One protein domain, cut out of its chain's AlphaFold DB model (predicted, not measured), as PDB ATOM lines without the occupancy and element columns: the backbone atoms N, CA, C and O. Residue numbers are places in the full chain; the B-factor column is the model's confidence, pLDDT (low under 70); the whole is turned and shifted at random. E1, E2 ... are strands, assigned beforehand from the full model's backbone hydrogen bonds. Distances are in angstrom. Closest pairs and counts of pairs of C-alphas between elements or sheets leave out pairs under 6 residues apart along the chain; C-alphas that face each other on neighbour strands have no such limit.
ATOM      1  N   LYS A  48     -21.569 -13.991  -8.838       81.00
ATOM      2  CA  LYS A  48     -22.431 -14.038  -7.662       81.00
ATOM      3  C   LYS A  48     -21.762 -13.329  -6.501       81.00
ATOM      4  O   LYS A  48     -20.592 -13.568  -6.204       81.00
ATOM      5  N   ILE A  49     -22.556 -12.522  -5.813       83.06
ATOM      6  CA  ILE A  49     -22.209 -11.931  -4.530       83.06
ATOM      7  C   ILE A  49     -23.306 -12.280  -3.529       83.06
ATOM      8  O   ILE A  49     -24.496 -12.266  -3.849       83.06
ATOM      9  N   LYS A  50     -22.918 -12.640  -2.310       87.25
ATOM     10  CA  LYS A  50     -23.861 -13.005  -1.251       87.25
ATOM     11  C   LYS A  50     -23.612 -12.162  -0.017       87.25
ATOM     12  O   LYS A  50     -22.480 -12.065   0.444       87.25
ATOM     13  N   PHE A  51     -24.678 -11.602   0.539       85.12
ATOM     14  CA  PHE A  51     -24.630 -10.847   1.784       85.12
ATOM     15  C   PHE A  51     -25.342 -11.610   2.898       85.12
ATOM     16  O   PHE A  51     -26.546 -11.862   2.829       85.12
ATOM     17  N   ASP A  52     -24.603 -11.897   3.964       83.38
ATOM     18  CA  ASP A  52     -25.138 -12.349   5.245       83.38
ATOM     19  C   ASP A  52     -25.176 -11.177   6.241       83.38
ATOM     20  O   ASP A  52     -24.864 -10.038   5.907       83.38
ATOM     21  N   LYS A  53     -25.541 -11.411   7.508       77.75
ATOM     22  CA  LYS A  53     -25.677 -10.332   8.513       77.75
ATOM     23  C   LYS A  53     -24.398  -9.511   8.747       77.75
ATOM     24  O   LYS A  53     -24.506  -8.346   9.130       77.75
ATOM     25  N   LYS A  54     -23.222 -10.128   8.588       80.88
ATOM     26  CA  LYS A  54     -21.900  -9.544   8.906       80.88
ATOM     27  C   LYS A  54     -20.820  -9.810   7.854       80.88
ATOM     28  O   LYS A  54     -19.745  -9.231   7.943       80.88
ATOM     29  N   LYS A  55     -21.093 -10.700   6.898       84.06
ATOM     30  CA  LYS A  55     -20.134 -11.141   5.887       84.06
ATOM     31  C   LYS A  55     -20.673 -10.958   4.478       84.06
ATOM     32  O   LYS A  55     -21.865 -11.165   4.247       84.06
ATOM     33  N   VAL A  56     -19.788 -10.587   3.568       84.81
ATOM     34  CA  VAL A  56     -20.028 -10.611   2.130       84.81
ATOM     35  C   VAL A  56     -19.130 -11.672   1.511       84.81
ATOM     36  O   VAL A  56     -17.946 -11.760   1.838       84.81
ATOM     37  N   ILE A  57     -19.709 -12.501   0.652       82.56
ATOM     38  CA  ILE A  57     -19.008 -13.546  -0.087       82.56
ATOM     39  C   ILE A  57     -18.956 -13.100  -1.541       82.56
ATOM     40  O   ILE A  57     -20.000 -12.943  -2.175       82.56
ATOM     41  N   LEU A  58     -17.744 -12.882  -2.043       75.19
ATOM     42  CA  LEU A  58     -17.478 -12.538  -3.434       75.19
ATOM     43  C   LEU A  58     -16.583 -13.626  -4.024       75.19
ATOM     44  O   LEU A  58     -15.493 -13.885  -3.505       75.19
ATOM     45  N   ALA A  59     -17.058 -14.276  -5.087       71.94
ATOM     46  CA  ALA A  59     -16.469 -15.509  -5.604       71.94
ATOM     47  C   ALA A  59     -16.321 -16.576  -4.495       71.94
ATOM     48  O   ALA A  59     -17.320 -17.139  -4.053       71.94
ATOM     49  N   THR A  60     -15.094 -16.847  -4.036       72.88
ATOM     50  CA  THR A  60     -14.782 -17.837  -2.986       72.88
ATOM     51  C   THR A  60     -14.279 -17.216  -1.683       72.88
ATOM     52  O   THR A  60     -13.946 -17.948  -0.754       72.88
ATOM     53  N   ASN A  61     -14.189 -15.885  -1.606       75.88
ATOM     54  CA  ASN A  61     -13.607 -15.187  -0.464       75.88
ATOM     55  C   ASN A  61     -14.695 -14.550   0.403       75.88
ATOM     56  O   ASN A  61     -15.624 -13.920  -0.110       75.88
ATOM     57  N   GLU A  62     -14.547 -14.689   1.718       83.88
ATOM     58  CA  GLU A  62     -15.401 -14.036   2.705       83.88
ATOM     59  C   GLU A  62     -14.728 -12.778   3.245       83.88
ATOM     60  O   GLU A  62     -13.560 -12.804   3.634       83.88
ATOM     61  N   TYR A  63     -15.495 -11.698   3.342       81.06
ATOM     62  CA  TYR A  63     -15.037 -10.441   3.912       81.06
ATOM     63  C   TYR A  63     -16.003  -9.981   4.991       81.06
ATOM     64  O   TYR A  63     -17.224  -9.985   4.798       81.06
ATOM     65  N   ASP A  64     -15.457  -9.566   6.130       81.19
ATOM     66  CA  ASP A  64     -16.242  -8.849   7.125       81.19
ATOM     67  C   ASP A  64     -16.681  -7.515   6.534       81.19
ATOM     68  O   ASP A  64     -15.877  -6.769   5.977       81.19
ATOM     69  N   TYR A  65     -17.960  -7.193   6.688       76.00
ATOM     70  CA  TYR A  65     -18.479  -5.907   6.260       76.00
ATOM     71  C   TYR A  65     -19.384  -5.303   7.328       76.00
ATOM     72  O   TYR A  65     -20.047  -5.988   8.112       76.00
ATOM     73  N   LYS A  66     -19.406  -3.975   7.360       70.38
ATOM     74  CA  LYS A  66     -20.336  -3.192   8.170       70.38
ATOM     75  C   LYS A  66     -21.187  -2.385   7.208       70.38
ATOM     76  O   LYS A  66     -20.634  -1.737   6.322       70.38
ATOM     77  N   LEU A  67     -22.509  -2.411   7.370       64.38
ATOM     78  CA  LEU A  67     -23.349  -1.537   6.562       64.38
ATOM     79  C   LEU A  67     -23.160  -0.079   6.989       64.38
ATOM     80  O   LEU A  67     -23.291   0.273   8.160       64.38
ATOM     81  N   GLY A  68     -22.900   0.755   5.990       64.00
ATOM     82  CA  GLY A  68     -22.894   2.213   6.034       64.00
ATOM     83  C   GLY A  68     -23.363   2.746   4.680       64.00
ATOM     84  O   GLY A  68     -24.133   2.069   4.007       64.00
ATOM     85  N   ARG A  69     -22.899   3.921   4.237       61.69
ATOM     86  CA  ARG A  69     -23.029   4.315   2.814       61.69
ATOM     87  C   ARG A  69     -22.092   3.509   1.902       61.69
ATOM     88  O   ARG A  69     -22.385   3.358   0.726       61.69
ATOM     89  N   GLN A  70     -21.013   2.972   2.473       71.25
ATOM     90  CA  GLN A  70     -19.961   2.236   1.777       71.25
ATOM     91  C   GLN A  70     -19.730   0.865   2.412       71.25
ATOM     92  O   GLN A  70     -19.895   0.703   3.623       71.25
ATOM     93  N   ILE A  71     -19.349  -0.108   1.588       74.88
ATOM     94  CA  ILE A  71     -18.972  -1.472   1.961       74.88
ATOM     95  C   ILE A  71     -17.488  -1.637   1.637       74.88
ATOM     96  O   ILE A  71     -17.070  -1.426   0.504       74.88
ATOM     97  N   ILE A  72     -16.687  -2.016   2.630       74.19
ATOM     98  CA  ILE A  72     -15.247  -2.238   2.456       74.19
ATOM     99  C   ILE A  72     -15.017  -3.733   2.238       74.19
ATOM    100  O   ILE A  72     -15.405  -4.538   3.081       74.19
ATOM    101  N   ILE A  73     -14.396  -4.094   1.116       70.44
ATOM    102  CA  ILE A  73     -14.039  -5.474   0.761       70.44
ATOM    103  C   ILE A  73     -12.554  -5.484   0.399       70.44
ATOM    104  O   ILE A  73     -12.142  -4.932  -0.624       70.44
ATOM    105  N   GLY A  74     -11.727  -6.085   1.257       70.12
ATOM    106  CA  GLY A  74     -10.271  -6.046   1.098       70.12
ATOM    107  C   GLY A  74      -9.734  -4.610   1.122       70.12
ATOM    108  O   GLY A  74      -9.977  -3.870   2.073       70.12
ATOM    109  N   SER A  75      -9.003  -4.217   0.075       69.31
ATOM    110  CA  SER A  75      -8.444  -2.867  -0.101       69.31
ATOM    111  C   SER A  75      -9.382  -1.884  -0.812       69.31
ATOM    112  O   SER A  75      -8.985  -0.749  -1.063       69.31
ATOM    113  N   TYR A  76     -10.594  -2.307  -1.179       72.25
ATOM    114  CA  TYR A  76     -11.522  -1.512  -1.980       72.25
ATOM    115  C   TYR A  76     -12.724  -1.054  -1.150       72.25
ATOM    116  O   TYR A  76     -13.253  -1.801  -0.324       72.25
ATOM    117  N   SER A  77     -13.167   0.181  -1.398       73.44
ATOM    118  CA  SER A  77     -14.410   0.730  -0.851       73.44
ATOM    119  C   SER A  77     -15.456   0.813  -1.957       73.44
ATOM    120  O   SER A  77     -15.199   1.366  -3.031       73.44
ATOM    121  N   TYR A  78     -16.630   0.257  -1.691       77.19
ATOM    122  CA  TYR A  78     -17.732   0.190  -2.634       77.19
ATOM    123  C   TYR A  78     -18.896   1.039  -2.144       77.19
ATOM    124  O   TYR A  78     -19.396   0.823  -1.039       77.19
ATOM    125  N   ASP A  79     -19.358   1.969  -2.970       77.75
ATOM    126  CA  ASP A  79     -20.676   2.562  -2.789       77.75
ATOM    127  C   ASP A  79     -21.729   1.530  -3.199       77.75
ATOM    128  O   ASP A  79     -21.543   0.757  -4.143       77.75
ATOM    129  N   TYR A  80     -22.849   1.495  -2.481       80.00
ATOM    130  CA  TYR A  80     -23.950   0.620  -2.859       80.00
ATOM    131  C   TYR A  80     -25.298   1.314  -2.765       80.00
ATOM    132  O   TYR A  80     -25.548   2.158  -1.900       80.00
ATOM    133  N   LYS A  81     -26.201   0.918  -3.659       82.81
ATOM    134  CA  LYS A  81     -27.560   1.441  -3.708       82.81
ATOM    135  C   LYS A  81     -28.541   0.341  -4.070       82.81
ATOM    136  O   LYS A  81     -28.362  -0.365  -5.058       82.81
ATOM    137  N   LEU A  82     -29.608   0.240  -3.280       84.62
ATOM    138  CA  LEU A  82     -30.746  -0.616  -3.588       84.62
ATOM    139  C   LEU A  82     -31.773   0.170  -4.406       84.62
ATOM    140  O   LEU A  82     -32.172   1.273  -4.027       84.62
ATOM    141  N   GLU A  83     -32.212  -0.404  -5.518       85.94
ATOM    142  CA  GLU A  83     -33.226   0.161  -6.406       85.94
ATOM    143  C   GLU A  83     -34.363  -0.851  -6.632       85.94
ATOM    144  O   GLU A  83     -34.283  -2.008  -6.217       85.94
ATOM    145  N   HIS A  84     -35.459  -0.392  -7.247       82.69
ATOM    146  CA  HIS A  84     -36.599  -1.230  -7.644       82.69
ATOM    147  C   HIS A  84     -37.123  -2.156  -6.533       82.69
ATOM    148  O   HIS A  84     -37.185  -3.368  -6.693       82.69
ATOM    149  N   GLY A  85     -37.480  -1.590  -5.378       79.69
ATOM    150  CA  GLY A  85     -38.041  -2.386  -4.281       79.69
ATOM    151  C   GLY A  85     -37.047  -3.348  -3.620       79.69
ATOM    152  O   GLY A  85     -37.490  -4.279  -2.962       79.69
ATOM    153  N   GLN A  86     -35.734  -3.085  -3.731       84.19
ATOM    154  CA  GLN A  86     -34.639  -3.928  -3.217       84.19
ATOM    155  C   GLN A  86     -34.376  -5.193  -4.049       84.19
ATOM    156  O   GLN A  86     -33.804  -6.149  -3.534       84.19
ATOM    157  N   ASP A  87     -34.761  -5.192  -5.324       87.06
ATOM    158  CA  ASP A  87     -34.450  -6.283  -6.257       87.06
ATOM    159  C   ASP A  87     -33.224  -5.988  -7.134       87.06
ATOM    160  O   ASP A  87     -32.676  -6.907  -7.745       87.06
ATOM    161  N   ILE A  88     -32.760  -4.732  -7.169       86.62
ATOM    162  CA  ILE A  88     -31.514  -4.332  -7.834       86.62
ATOM    163  C   ILE A  88     -30.536  -3.775  -6.805       86.62
ATOM    164  O   ILE A  88     -30.885  -2.892  -6.021       86.62
ATOM    165  N   LEU A  89     -29.297  -4.252  -6.869       86.19
ATOM    166  CA  LEU A  89     -28.148  -3.726  -6.152       86.19
ATOM    167  C   LEU A  89     -27.175  -3.117  -7.165       86.19
ATOM    168  O   LEU A  89     -26.597  -3.830  -7.981       86.19
ATOM    169  N   LYS A  90     -26.973  -1.802  -7.099       86.19
ATOM    170  CA  LYS A  90     -25.824  -1.144  -7.731       86.19
ATOM    171  C   LYS A  90     -24.660  -1.177  -6.759       86.19
ATOM    172  O   LYS A  90     -24.846  -0.824  -5.593       86.19
ATOM    173  N   PHE A  91     -23.515  -1.650  -7.229       76.94
ATOM    174  CA  PHE A  91     -22.325  -1.877  -6.426       76.94
ATOM    175  C   PHE A  91     -21.116  -1.302  -7.168       76.94
ATOM    176  O   PHE A  91     -20.579  -1.913  -8.095       76.94
ATOM    177  N   ASP A  92     -20.741  -0.082  -6.792       75.38
ATOM    178  CA  ASP A  92     -19.774   0.755  -7.500       75.38
ATOM    179  C   ASP A  92     -18.471   0.848  -6.702       75.38
ATOM    180  O   ASP A  92     -18.486   1.133  -5.508       75.38
ATOM    181  N   THR A  93     -17.319   0.648  -7.343       69.12
ATOM    182  CA  THR A  93     -16.027   0.945  -6.705       69.12
ATOM    183  C   THR A  93     -15.835   2.459  -6.646       69.12
ATOM    184  O   THR A  93     -15.849   3.107  -7.689       69.12
ATOM    185  N   THR A  94     -15.550   3.023  -5.472       61.06
ATOM    186  CA  THR A  94     -15.288   4.476  -5.315       61.06
ATOM    187  C   THR A  94     -14.080   4.997  -6.105       61.06
ATOM    188  O   THR A  94     -13.922   6.205  -6.254       61.06
ATOM    189  N   SER A  95     -13.210   4.111  -6.597       54.44
ATOM    190  CA  SER A  95     -11.916   4.448  -7.198       54.44
ATOM    191  C   SER A  95     -11.825   4.234  -8.712       54.44
ATOM    192  O   SER A  95     -10.710   4.245  -9.232       54.44
ATOM    193  N   SER A  96     -12.925   3.963  -9.423       52.25
ATOM    194  CA  SER A  96     -12.847   3.729 -10.870       52.25
ATOM    195  C   SER A  96     -13.878   4.529 -11.662       52.25
ATOM    196  O   SER A  96     -15.044   4.606 -11.294       52.25
ATOM    197  N   ASP A  97     -13.435   5.072 -12.800       49.31
ATOM    198  CA  ASP A  97     -14.294   5.628 -13.859       49.31
ATOM    199  C   ASP A  97     -15.093   4.527 -14.593       49.31
ATOM    200  O   ASP A  97     -15.781   4.775 -15.586       49.31
ATOM    201  N   ILE A  98     -14.971   3.279 -14.134       50.75
ATOM    202  CA  ILE A  98     -15.656   2.114 -14.670       50.75
ATOM    203  C   ILE A  98     -16.986   2.047 -13.925       50.75
ATOM    204  O   ILE A  98     -17.021   1.745 -12.733       50.75
ATOM    205  N   GLY A  99     -18.077   2.376 -14.625       55.28
ATOM    206  CA  GLY A  99     -19.430   2.295 -14.070       55.28
ATOM    207  C   GLY A  99     -19.640   0.956 -13.364       55.28
ATOM    208  O   GLY A  99     -19.230  -0.083 -13.884       55.28
ATOM    209  N   GLY A 100     -20.198   0.981 -12.156       65.94
ATOM    210  CA  GLY A 100     -20.198  -0.199 -11.310       65.94
ATOM    211  C   GLY A 100     -21.161  -1.283 -11.747       65.94
ATOM    212  O   GLY A 100     -21.931  -1.174 -12.707       65.94
ATOM    213  N   ASN A 101     -21.075  -2.380 -11.008       76.88
ATOM    214  CA  ASN A 101     -21.764  -3.609 -11.337       76.88
ATOM    215  C   ASN A 101     -23.216  -3.541 -10.864       76.88
ATOM    216  O   ASN A 101     -23.521  -3.166  -9.728       76.88
ATOM    217  N   VAL A 102     -24.121  -3.946 -11.751       86.19
ATOM    218  CA  VAL A 102     -25.538  -4.115 -11.442       86.19
ATOM    219  C   VAL A 102     -25.779  -5.582 -11.119       86.19
ATOM    220  O   VAL A 102     -25.556  -6.454 -11.961       86.19
ATOM    221  N   TYR A 103     -26.262  -5.847  -9.911       86.69
ATOM    222  CA  TYR A 103     -26.682  -7.170  -9.478       86.69
ATOM    223  C   TYR A 103     -28.199  -7.223  -9.289       86.69
ATOM    224  O   TYR A 103     -28.825  -6.276  -8.812       86.69
ATOM    225  N   TYR A 104     -28.780  -8.371  -9.615       88.81
ATOM    226  CA  TYR A 104     -30.189  -8.688  -9.426       88.81
ATOM    227  C   TYR A 104     -30.338  -9.671  -8.270       88.81
ATOM    228  O   TYR A 104     -29.543 -10.601  -8.130       88.81
ATOM    229  N   ARG A 105     -31.365  -9.490  -7.439       91.81
ATOM    230  CA  ARG A 105     -31.670 -10.434  -6.359       91.81
ATOM    231  C   ARG A 105     -32.086 -11.779  -6.951       91.81
ATOM    232  O   ARG A 105     -33.025 -11.835  -7.749       91.81
ATOM    233  N   VAL A 106     -31.426 -12.859  -6.541       87.81
ATOM    234  CA  VAL A 106     -31.712 -14.213  -7.041       87.81
ATOM    235  C   VAL A 106     -33.166 -14.593  -6.749       87.81
ATOM    236  O   VAL A 106     -33.640 -14.457  -5.621       87.81
ATOM    237  N   GLY A 107     -33.891 -15.056  -7.772       86.75
ATOM    238  CA  GLY A 107     -35.298 -15.447  -7.672       86.75
ATOM    239  C   GLY A 107     -36.300 -14.296  -7.806       86.75
ATOM    240  O   GLY A 107     -37.507 -14.563  -7.885       86.75
TER     241      GLY A 107
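What this domain is: This is residues 48 to 107 of the 201 residues of an uncharacterized protein of Lactococcus lactis subsp. lactis (UniProt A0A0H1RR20). A small three-stranded sheet, E1 to E3, lies over a larger, curled sheet, E4 to E7; the two are partly face to face with their strands crossed, and they meet only loosely at their edges. The printed part has 60 residues with seven named strands, E1 to E7 in that order, and no named helix; the class is all strand. Each sheet is antiparallel and a meander, each strand the antiparallel neighbour of the one before: E1 E2 E3 and E4 E5 E6 E7. The whole is compact, with a radius of gyration of the C-alphas of 11.2 A and spans of 29 by 28 by 21 A.

Where its parts are: E1, residues 48 to 51, begins at C-alpha 48 (-22.431, -14.038, -7.662). E2 is residues 55 to 58, E3 residues 61 to 64 and E4 residues 70 to 73. E5, residues 76 to 83, is the longest strand at 22.2 A. E6, residues 88 to 93, measures 16.4 A, and E7, residues 101 to 105, 13.0 A, ending at C-alpha 105 (-31.670, -10.434, -6.359).

How they stand to each other: In the larger sheet E4 and E7 are edge strands. It is strongly twisted: its strands' lines turn by 84 degrees from edge to edge. Hairpin E4 and E5 has N 71 and O 78 at 2.8 A, E5 and E6 N 81 and O 90 at 2.9 A, and E6 and E7 N 89 and O 103 at 2.8 A, each within hydrogen-bond range. In the small sheet, N 57 and O 50 of E2 and E1 are 2.8 A apart, and N 56 and O 63 of E2 and E3 2.9 A. The closest C-alphas of E3 and E4, Tyr 63 and Ile 73, are 6.0 A apart. E1 and E7 are near each other, as are E2 and E4; E3 and E5, for instance, are apart.

The domain as a whole: The farthest C-alphas, Ser 95 and Gly 107, are 30.7 A apart. The printed part has no cut, and no link is long. The mean pLDDT of the printed part is 76.3; residues 67 to 69, 75 and 93 to 100 are under 70.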